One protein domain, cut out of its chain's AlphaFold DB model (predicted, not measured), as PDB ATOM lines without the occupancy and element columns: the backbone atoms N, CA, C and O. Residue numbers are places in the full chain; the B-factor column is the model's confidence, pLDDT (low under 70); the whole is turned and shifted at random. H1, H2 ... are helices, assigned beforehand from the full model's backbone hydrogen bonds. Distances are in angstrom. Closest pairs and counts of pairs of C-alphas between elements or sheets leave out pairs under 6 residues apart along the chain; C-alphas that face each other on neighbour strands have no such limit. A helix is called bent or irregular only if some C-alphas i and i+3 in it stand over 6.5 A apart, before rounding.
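AT A GLANCE: This is residues 101 to 162 of the 250 residues of an uncharacterized protein of Tuber borchii (UniProt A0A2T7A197). Two helices, H1 and H2, meet steeply near their first halves and run away from each other toward opposite ends of an elongated, loose shape. H1 turns back sharply on itself near residue 126, like a hook at one end, and the short helix H3 makes a corner with the last residues of H2 at the other end. The printed part has 62 residues with three named helices, H1, H2 and H3 in order along the chain, and no named strand; the class is all helix. The whole is loose, with a radius of gyration of the C-alphas of 13.8 A, and the C-alphas span 40 by 26 by 16 A.

IN THESE COORDINATES: The longest helix by residues is H1, residues 107 to 132, which begins with C-alpha 107 at (22.613, -11.932, 7.104) and measures 17.4 A from first to last C-alpha. It has a kink of 162 degrees near residue 126 and is irregular: the C-alphas of Gly 125 and Pro 128 are 9.1 A apart, and its line is a rough one. H2, residues 136 to 154, begins with C-alpha 136 at (10.723, -10.578, 5.755) and measures 26.7 A. H3, residues 158 to 162, measures 7.8 A and ends with C-alpha 162 at (33.038, -31.096, 12.760). H3 is neither bent nor irregular, but only just: the C-alphas of Glu 159 and Leu 162 are 6.2 A apart.

HOW THE PARTS SIT: H1 touches H2, with residues 109 to 114 of H1 alone and residues 139 to 143 of H2 alone. Their closest C-alphas are those of Leu 110 and Gly 143, 6.1 A apart. Their lines stand at a steep tilt of 58 degrees, opposite ways, and their centres are 16.8 A apart. H2 and H3 touch only at the corner by their link, and only just, with 3 pairs of C-alphas within 8 A; H2 does so with residues 150 to 154 alone. Their closest C-alphas are those of Leu 154 and Ala 161, 6.3 A apart. H1 and H3 are apart. In H2 every O i to N i+4 pair is within hydrogen-bond range, in H1 15 of 22 are, and in H3 0 of 1, beside 1 of 2 O i to N i+3 pairs.

THE WHOLE: The two C-alphas farthest apart are those of Pro 128 and Leu 160, at 40.9 A. The first and last printed C-alphas, those of Glu 101 and Leu 162, are 25.3 A apart. The printed part has no cut. The links from H1 to H2 and from H2 to H3 are both tight, with 3 residues in each. The mean pLDDT of the printed part is 86.5; residues 101 to 102 and 157 to 162 are under 70, and H3 has a mean of 66.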
ATOM      1  N   GLU A 101      16.213 -14.589  22.588       57.75
ATOM      2  CA  GLU A 101      17.405 -13.762  22.586       57.75
ATOM      3  C   GLU A 101      17.410 -12.962  21.289       57.75
ATOM      4  O   GLU A 101      17.229 -13.496  20.199       57.75
ATOM      5  N   ARG A 102      17.535 -11.645  21.441       59.53
ATOM      6  CA  ARG A 102      17.346 -10.606  20.418       59.53
ATOM      7  C   ARG A 102      18.400 -10.643  19.302       59.53
ATOM      8  O   ARG A 102      18.729  -9.607  18.726       59.53
ATOM      9  N   VAL A 103      18.991 -11.802  19.059       74.94
ATOM     10  CA  VAL A 103      19.998 -12.044  18.047       74.94
ATOM     11  C   VAL A 103      19.247 -12.337  16.758       74.94
ATOM     12  O   VAL A 103      18.580 -13.356  16.611       74.94
ATOM     13  N   LEU A 104      19.292 -11.365  15.851       84.94
ATOM     14  CA  LEU A 104      18.862 -11.576  14.479       84.94
ATOM     15  C   LEU A 104      19.742 -12.670  13.857       84.94
ATOM     16  O   LEU A 104      20.949 -12.658  14.118       84.94
ATOM     17  N   PRO A 105      19.170 -13.558  13.026       90.94
ATOM     18  CA  PRO A 105      19.959 -14.529  12.287       90.94
ATOM     19  C   PRO A 105      21.015 -13.845  11.421       90.94
ATOM     20  O   PRO A 105      20.827 -12.697  10.994       90.94
ATOM     21  N   ASP A 106      22.092 -14.565  11.120       90.31
ATOM     22  CA  ASP A 106      23.167 -14.029  10.284       90.31
ATOM     23  C   ASP A 106      22.656 -13.621   8.887       90.31
ATOM     24  O   ASP A 106      21.876 -14.336   8.248       90.31
ATOM     25  N   SER A 107      23.094 -12.465   8.383       93.50
ATOM     26  CA  SER A 107      22.613 -11.932   7.104       93.50
ATOM     27  C   SER A 107      22.959 -12.848   5.938       93.50
ATOM     28  O   SER A 107      22.146 -13.014   5.030       93.50
ATOM     29  N   ASP A 108      24.137 -13.471   5.978       95.38
ATOM     30  CA  ASP A 108      24.592 -14.387   4.930       95.38
ATOM     31  C   ASP A 108      23.751 -15.669   4.915       95.38
ATOM     32  O   ASP A 108      23.386 -16.167   3.844       95.38
ATOM     33  N   LEU A 109      23.348 -16.154   6.095       94.31
ATOM     34  CA  LEU A 109      22.408 -17.263   6.228       94.31
ATOM     35  C   LEU A 109      21.047 -16.901   5.618       94.31
ATOM     36  O   LEU A 109      20.494 -17.680   4.837       94.31
ATOM     37  N   LEU A 110      20.516 -15.711   5.916       95.19
ATOM     38  CA  LEU A 110      19.244 -15.251   5.350       95.19
ATOM     39  C   LEU A 110      19.317 -15.104   3.821       95.19
ATOM     40  O   LEU A 110      18.381 -15.498   3.122       95.19
ATOM     41  N   ILE A 111      20.428 -14.598   3.278       95.38
ATOM     42  CA  ILE A 111      20.640 -14.513   1.825       95.38
ATOM     43  C   ILE A 111      20.629 -15.914   1.201       95.38
ATOM     44  O   ILE A 111      19.939 -16.126   0.200       95.38
ATOM     45  N   ALA A 112      21.330 -16.877   1.805       96.75
ATOM     46  CA  ALA A 112      21.385 -18.251   1.314       96.75
ATOM     47  C   ALA A 112      20.004 -18.931   1.332       96.75
ATOM     48  O   ALA A 112      19.607 -19.551   0.343       96.75
ATOM     49  N   ILE A 113      19.238 -18.767   2.416       96.00
ATOM     50  CA  ILE A 113      17.868 -19.291   2.530       96.00
ATOM     51  C   ILE A 113      16.964 -18.666   1.461       96.00
ATOM     52  O   ILE A 113      16.211 -19.375   0.789       96.00
ATOM     53  N   HIS A 114      17.045 -17.345   1.276       96.00
ATOM     54  CA  HIS A 114      16.242 -16.627   0.291       96.00
ATOM     55  C   HIS A 114      16.527 -17.077  -1.146       96.00
ATOM     56  O   HIS A 114      15.589 -17.330  -1.908       96.00
ATOM     57  N   GLN A 115      17.804 -17.218  -1.503       95.69
ATOM     58  CA  GLN A 115      18.218 -17.739  -2.807       95.69
ATOM     59  C   GLN A 115      17.723 -19.173  -3.005       95.69
ATOM     60  O   GLN A 115      17.054 -19.451  -3.997       95.69
ATOM     61  N   TYR A 116      17.939 -20.051  -2.019       95.75
ATOM     62  CA  TYR A 116      17.497 -21.443  -2.086       95.75
ATOM     63  C   TYR A 116      15.988 -21.576  -2.324       95.75
ATOM     64  O   TYR A 116      15.556 -22.327  -3.200       95.75
ATOM     65  N   ALA A 117      15.168 -20.848  -1.565       95.62
ATOM     66  CA  ALA A 117      13.720 -20.909  -1.734       95.62
ATOM     67  C   ALA A 117      13.278 -20.339  -3.088       95.62
ATOM     68  O   ALA A 117      12.381 -20.898  -3.718       95.62
ATOM     69  N   SER A 118      13.913 -19.257  -3.548       94.19
ATOM     70  CA  SER A 118      13.626 -18.675  -4.861       94.19
ATOM     71  C   SER A 118      13.902 -19.686  -5.973       94.19
ATOM     72  O   SER A 118      13.012 -19.952  -6.779       94.19
ATOM     73  N   ASP A 119      15.058 -20.346  -5.952       95.12
ATOM     74  CA  ASP A 119      15.410 -21.381  -6.928       95.12
ATOM     75  C   ASP A 119      14.455 -22.586  -6.852       95.12
ATOM     76  O   ASP A 119      13.982 -23.093  -7.873       95.12
ATOM     77  N   PHE A 120      14.105 -23.023  -5.638       95.44
ATOM     78  CA  PHE A 120      13.169 -24.126  -5.415       95.44
ATOM     79  C   PHE A 120      11.775 -23.826  -5.984       95.44
ATOM     80  O   PHE A 120      11.185 -24.645  -6.691       95.44
ATOM     81  N   TYR A 121      11.229 -22.644  -5.701       94.62
ATOM     82  CA  TYR A 121       9.906 -22.264  -6.188       94.62
ATOM     83  C   TYR A 121       9.906 -21.911  -7.678       94.62
ATOM     84  O   TYR A 121       8.896 -22.135  -8.354       94.62
ATOM     85  N   GLU A 122      11.024 -21.422  -8.216       94.00
ATOM     86  CA  GLU A 122      11.211 -21.267  -9.658       94.00
ATOM     87  C   GLU A 122      11.136 -22.625 -10.365       94.00
ATOM     88  O   GLU A 122      10.326 -22.787 -11.284       94.00
ATOM     89  N   ALA A 123      11.879 -23.624  -9.875       93.62
ATOM     90  CA  ALA A 123      11.844 -24.993 -10.391       93.62
ATOM     91  C   ALA A 123      10.447 -25.636 -10.283       93.62
ATOM     92  O   ALA A 123      10.063 -26.440 -11.133       93.62
ATOM     93  N   ASN A 124       9.656 -25.228  -9.286       93.81
ATOM     94  CA  ASN A 124       8.297 -25.723  -9.055       93.81
ATOM     95  C   ASN A 124       7.201 -24.895  -9.758       93.81
ATOM     96  O   ASN A 124       6.011 -25.103  -9.508       93.81
ATOM     97  N   GLY A 125       7.574 -23.981 -10.662       90.19
ATOM     98  CA  GLY A 125       6.638 -23.314 -11.570       90.19
ATOM     99  C   GLY A 125       6.043 -21.993 -11.071       90.19
ATOM    100  O   GLY A 125       5.105 -21.496 -11.693       90.19
ATOM    101  N   MET A 126       6.578 -21.385 -10.001       88.19
ATOM    102  CA  MET A 126       6.186 -20.020  -9.594       88.19
ATOM    103  C   MET A 126       6.744 -18.926 -10.521       88.19
ATOM    104  O   MET A 126       6.275 -17.785 -10.472       88.19
ATOM    105  N   GLY A 127       7.695 -19.260 -11.402       86.75
ATOM    106  CA  GLY A 127       8.254 -18.332 -12.387       86.75
ATOM    107  C   GLY A 127       8.880 -17.091 -11.729       86.75
ATOM    108  O   GLY A 127       9.390 -17.199 -10.622       86.75
ATOM    109  N   PRO A 128       8.796 -15.890 -12.334       81.38
ATOM    110  CA  PRO A 128       9.457 -14.676 -11.827       81.38
ATOM    111  C   PRO A 128       8.992 -14.209 -10.439       81.38
ATOM    112  O   PRO A 128       9.629 -13.357  -9.824       81.38
ATOM    113  N   ALA A 129       7.857 -14.722  -9.952       86.12
ATOM    114  CA  ALA A 129       7.366 -14.441  -8.605       86.12
ATOM    115  C   ALA A 129       8.109 -15.248  -7.523       86.12
ATOM    116  O   ALA A 129       7.883 -15.007  -6.338       86.12
ATOM    117  N   SER A 130       8.995 -16.172  -7.910       88.25
ATOM    118  CA  SER A 130       9.807 -16.992  -7.008       88.25
ATOM    119  C   SER A 130      10.683 -16.161  -6.065       88.25
ATOM    120  O   SER A 130      10.728 -16.459  -4.877       88.25
ATOM    121  N   TYR A 131      11.257 -15.050  -6.536       87.44
ATOM    122  CA  TYR A 131      12.023 -14.099  -5.711       87.44
ATOM    123  C   TYR A 131      11.193 -13.403  -4.622       87.44
ATOM    124  O   TYR A 131      11.738 -12.782  -3.719       87.44
ATOM    125  N   ARG A 132       9.859 -13.469  -4.692       87.88
ATOM    126  CA  ARG A 132       8.951 -12.950  -3.653       87.88
ATOM    127  C   ARG A 132       8.253 -14.078  -2.894       87.88
ATOM    128  O   ARG A 132       7.208 -13.847  -2.292       87.88
ATOM    129  N   SER A 133       8.799 -15.292  -2.958       86.12
ATOM    130  CA  SER A 133       8.239 -16.476  -2.297       86.12
ATOM    131  C   SER A 133       8.318 -16.417  -0.771       86.12
ATOM    132  O   SER A 133       7.500 -17.049  -0.110       86.12
ATOM    133  N   MET A 134       9.251 -15.636  -0.216       90.00
ATOM    134  CA  MET A 134       9.351 -15.373   1.220       90.00
ATOM    135  C   MET A 134       9.298 -13.875   1.500       90.00
ATOM    136  O   MET A 134       9.984 -13.087   0.848       90.00
ATOM    137  N   ASP A 135       8.474 -13.500   2.474       90.19
ATOM    138  CA  ASP A 135       8.472 -12.167   3.065       90.19
ATOM    139  C   ASP A 135       9.504 -12.070   4.203       90.19
ATOM    140  O   ASP A 135      10.101 -13.067   4.615       90.19
ATOM    141  N   GLU A 136       9.744 -10.853   4.693       89.25
ATOM    142  CA  GLU A 136      10.723 -10.578   5.755       89.25
ATOM    143  C   GLU A 136      10.446 -11.417   7.011       89.25
ATOM    144  O   GLU A 136      11.363 -11.969   7.615       89.25
ATOM    145  N   THR A 137       9.172 -11.577   7.370       89.00
ATOM    146  CA  THR A 137       8.738 -12.369   8.524       89.00
ATOM    147  C   THR A 137       8.999 -13.858   8.350       89.00
ATOM    148  O   THR A 137       9.539 -14.487   9.262       89.00
ATOM    149  N   ALA A 138       8.664 -14.433   7.192       91.50
ATOM    150  CA  ALA A 138       8.939 -15.833   6.896       91.50
ATOM    151  C   ALA A 138      10.447 -16.079   6.888       91.50
ATOM    152  O   ALA A 138      10.910 -17.019   7.531       91.50
ATOM    153  N   LEU A 139      11.212 -15.200   6.240       93.50
ATOM    154  CA  LEU A 139      12.661 -15.318   6.145       93.50
ATOM    155  C   LEU A 139      13.329 -15.293   7.529       93.50
ATOM    156  O   LEU A 139      14.126 -16.177   7.838       93.50
ATOM    157  N   LEU A 140      12.947 -14.343   8.387       91.94
ATOM    158  CA  LEU A 140      13.443 -14.268   9.764       91.94
ATOM    159  C   LEU A 140      13.033 -15.491  10.588       91.94
ATOM    160  O   LEU A 140      13.865 -16.056  11.292       91.94
ATOM    161  N   SER A 141      11.778 -15.934  10.476       91.56
ATOM    162  CA  SER A 141      11.297 -17.098  11.224       91.56
ATOM    163  C   SER A 141      12.056 -18.376  10.857       91.56
ATOM    164  O   SER A 141      12.448 -19.130  11.742       91.56
ATOM    165  N   VAL A 142      12.325 -18.594   9.566       93.31
ATOM    166  CA  VAL A 142      13.080 -19.753   9.082       93.31
ATOM    167  C   VAL A 142      14.541 -19.666   9.519       93.31
ATOM    168  O   VAL A 142      15.085 -20.679   9.949       93.31
ATOM    169  N   GLY A 143      15.154 -18.477   9.473       93.44
ATOM    170  CA  GLY A 143      16.515 -18.256   9.970       93.44
ATOM    171  C   GLY A 143      16.661 -18.596  11.454       93.44
ATOM    172  O   GLY A 143      17.516 -19.403  11.808       93.44
ATOM    173  N   VAL A 144      15.769 -18.072  12.304       90.94
ATOM    174  CA  VAL A 144      15.757 -18.378  13.748       90.94
ATOM    175  C   VAL A 144      15.552 -19.873  13.984       90.94
ATOM    176  O   VAL A 144      16.273 -20.481  14.768       90.94
ATOM    177  N   LEU A 145      14.604 -20.500  13.279       90.81
ATOM    178  CA  LEU A 145      14.359 -21.937  13.414       90.81
ATOM    179  C   LEU A 145      15.575 -22.778  13.013       90.81
ATOM    180  O   LEU A 145      15.850 -23.776  13.671       90.81
ATOM    181  N   LEU A 146      16.294 -22.394  11.956       91.88
ATOM    182  CA  LEU A 146      17.506 -23.083  11.511       91.88
ATOM    183  C   LEU A 146      18.635 -22.947  12.529       91.88
ATOM    184  O   LEU A 146      19.239 -23.954  12.886       91.88
ATOM    185  N   GLU A 147      18.893 -21.741  13.026       87.81
ATOM    186  CA  GLU A 147      19.926 -21.524  14.039       87.81
ATOM    187  C   GLU A 147      19.606 -22.258  15.345       87.81
ATOM    188  O   GLU A 147      20.479 -22.937  15.886       87.81
ATOM    189  N   GLU A 148      18.358 -22.210  15.822       86.81
ATOM    190  CA  GLU A 148      17.948 -22.945  17.023       86.81
ATOM    191  C   GLU A 148      17.985 -24.460  16.813       86.81
ATOM    192  O   GLU A 148      18.430 -25.189  17.701       86.81
ATOM    193  N   ALA A 149      17.568 -24.956  15.642       87.69
ATOM    194  CA  ALA A 149      17.645 -26.376  15.307       87.69
ATOM    195  C   ALA A 149      19.101 -26.855  15.274       87.69
ATOM    196  O   ALA A 149      19.430 -27.896  15.840       87.69
ATOM    197  N   VAL A 150      19.998 -26.079  14.664       87.19
ATOM    198  CA  VAL A 150      21.432 -26.387  14.624       87.19
ATOM    199  C   VAL A 150      22.035 -26.317  16.025       87.19
ATOM    200  O   VAL A 150      22.764 -27.229  16.409       87.19
ATOM    201  N   ARG A 151      21.676 -25.316  16.835       84.31
ATOM    202  CA  ARG A 151      22.122 -25.189  18.230       84.31
ATOM    203  C   ARG A 151      21.615 -26.331  19.112       84.31
ATOM    204  O   ARG A 151      22.336 -26.777  20.001       84.31
ATOM    205  N   THR A 152      20.408 -26.841  18.870       83.88
ATOM    206  CA  THR A 152      19.904 -28.033  19.575       83.88
ATOM    207  C   THR A 152      20.563 -29.320  19.093       83.88
ATOM    208  O   THR A 152      20.818 -30.196  19.916       83.88
ATOM    209  N   CYS A 153      20.877 -29.445  17.800       84.00
ATOM    210  CA  CYS A 153      21.533 -30.636  17.254       84.00
ATOM    211  C   CYS A 153      23.023 -30.720  17.614       84.00
ATOM    212  O   CYS A 153      23.502 -31.793  17.968       84.00
ATOM    213  N   LEU A 154      23.755 -29.607  17.510       84.31
ATOM    214  CA  LEU A 154      25.208 -29.544  17.705       84.31
ATOM    215  C   LEU A 154      25.610 -29.083  19.118       84.31
ATOM    216  O   LEU A 154      26.772 -29.194  19.498       84.31
ATOM    217  N   GLY A 155      24.663 -28.574  19.910       75.19
ATOM    218  CA  GLY A 155      24.930 -27.971  21.214       75.19
ATOM    219  C   GLY A 155      25.406 -26.514  21.127       75.19
ATOM    220  O   GLY A 155      25.498 -25.917  20.056       75.19
ATOM    221  N   LYS A 156      25.709 -25.920  22.291       71.50
ATOM    222  CA  LYS A 156      26.164 -24.516  22.406       71.50
ATOM    223  C   LYS A 156      27.522 -24.256  21.740       71.50
ATOM    224  O   LYS A 156      27.780 -23.136  21.324       71.50
ATOM    225  N   GLU A 157      28.353 -25.289  21.625       63.41
ATOM    226  CA  GLU A 157      29.687 -25.254  21.013       63.41
ATOM    227  C   GLU A 157      29.729 -26.215  19.815       63.41
ATOM    228  O   GLU A 157      30.546 -27.130  19.742       63.41
ATOM    229  N   GLY A 158      28.803 -26.025  18.870       67.69
ATOM    230  CA  GLY A 158      28.673 -26.877  17.686       67.69
ATOM    231  C   GLY A 158      29.885 -26.891  16.745       67.69
ATOM    232  O   GLY A 158      29.943 -27.729  15.849       67.69
ATOM    233  N   GLU A 159      30.872 -26.015  16.968       64.69
ATOM    234  CA  GLU A 159      32.181 -26.036  16.299       64.69
ATOM    235  C   GLU A 159      32.911 -27.376  16.503       64.69
ATOM    236  O   GLU A 159      33.567 -27.869  15.586       64.69
ATOM    237  N   LEU A 160      32.739 -28.014  17.666       65.12
ATOM    238  CA  LEU A 160      33.390 -29.289  17.988       65.12
ATOM    239  C   LEU A 160      32.806 -30.479  17.216       65.12
ATOM    240  O   LEU A 160      33.479 -31.492  17.073       65.12
ATOM    241  N   ALA A 161      31.587 -30.371  16.679       66.38
ATOM    242  CA  ALA A 161      30.931 -31.480  15.985       66.38
ATOM    243  C   ALA A 161      31.566 -31.826  14.624       66.38
ATOM    244  O   ALA A 161      31.331 -32.912  14.100       66.38
ATOM    245  N   LEU A 162      32.344 -30.906  14.041       66.38
ATOM    246  CA  LEU A 162      33.038 -31.096  12.760       66.38
ATOM    247  C   LEU A 162      34.536 -31.380  12.929       66.38
ATOM    248  O   LEU A 162      35.231 -31.631  11.942       66.38
TER     249      LEU A 162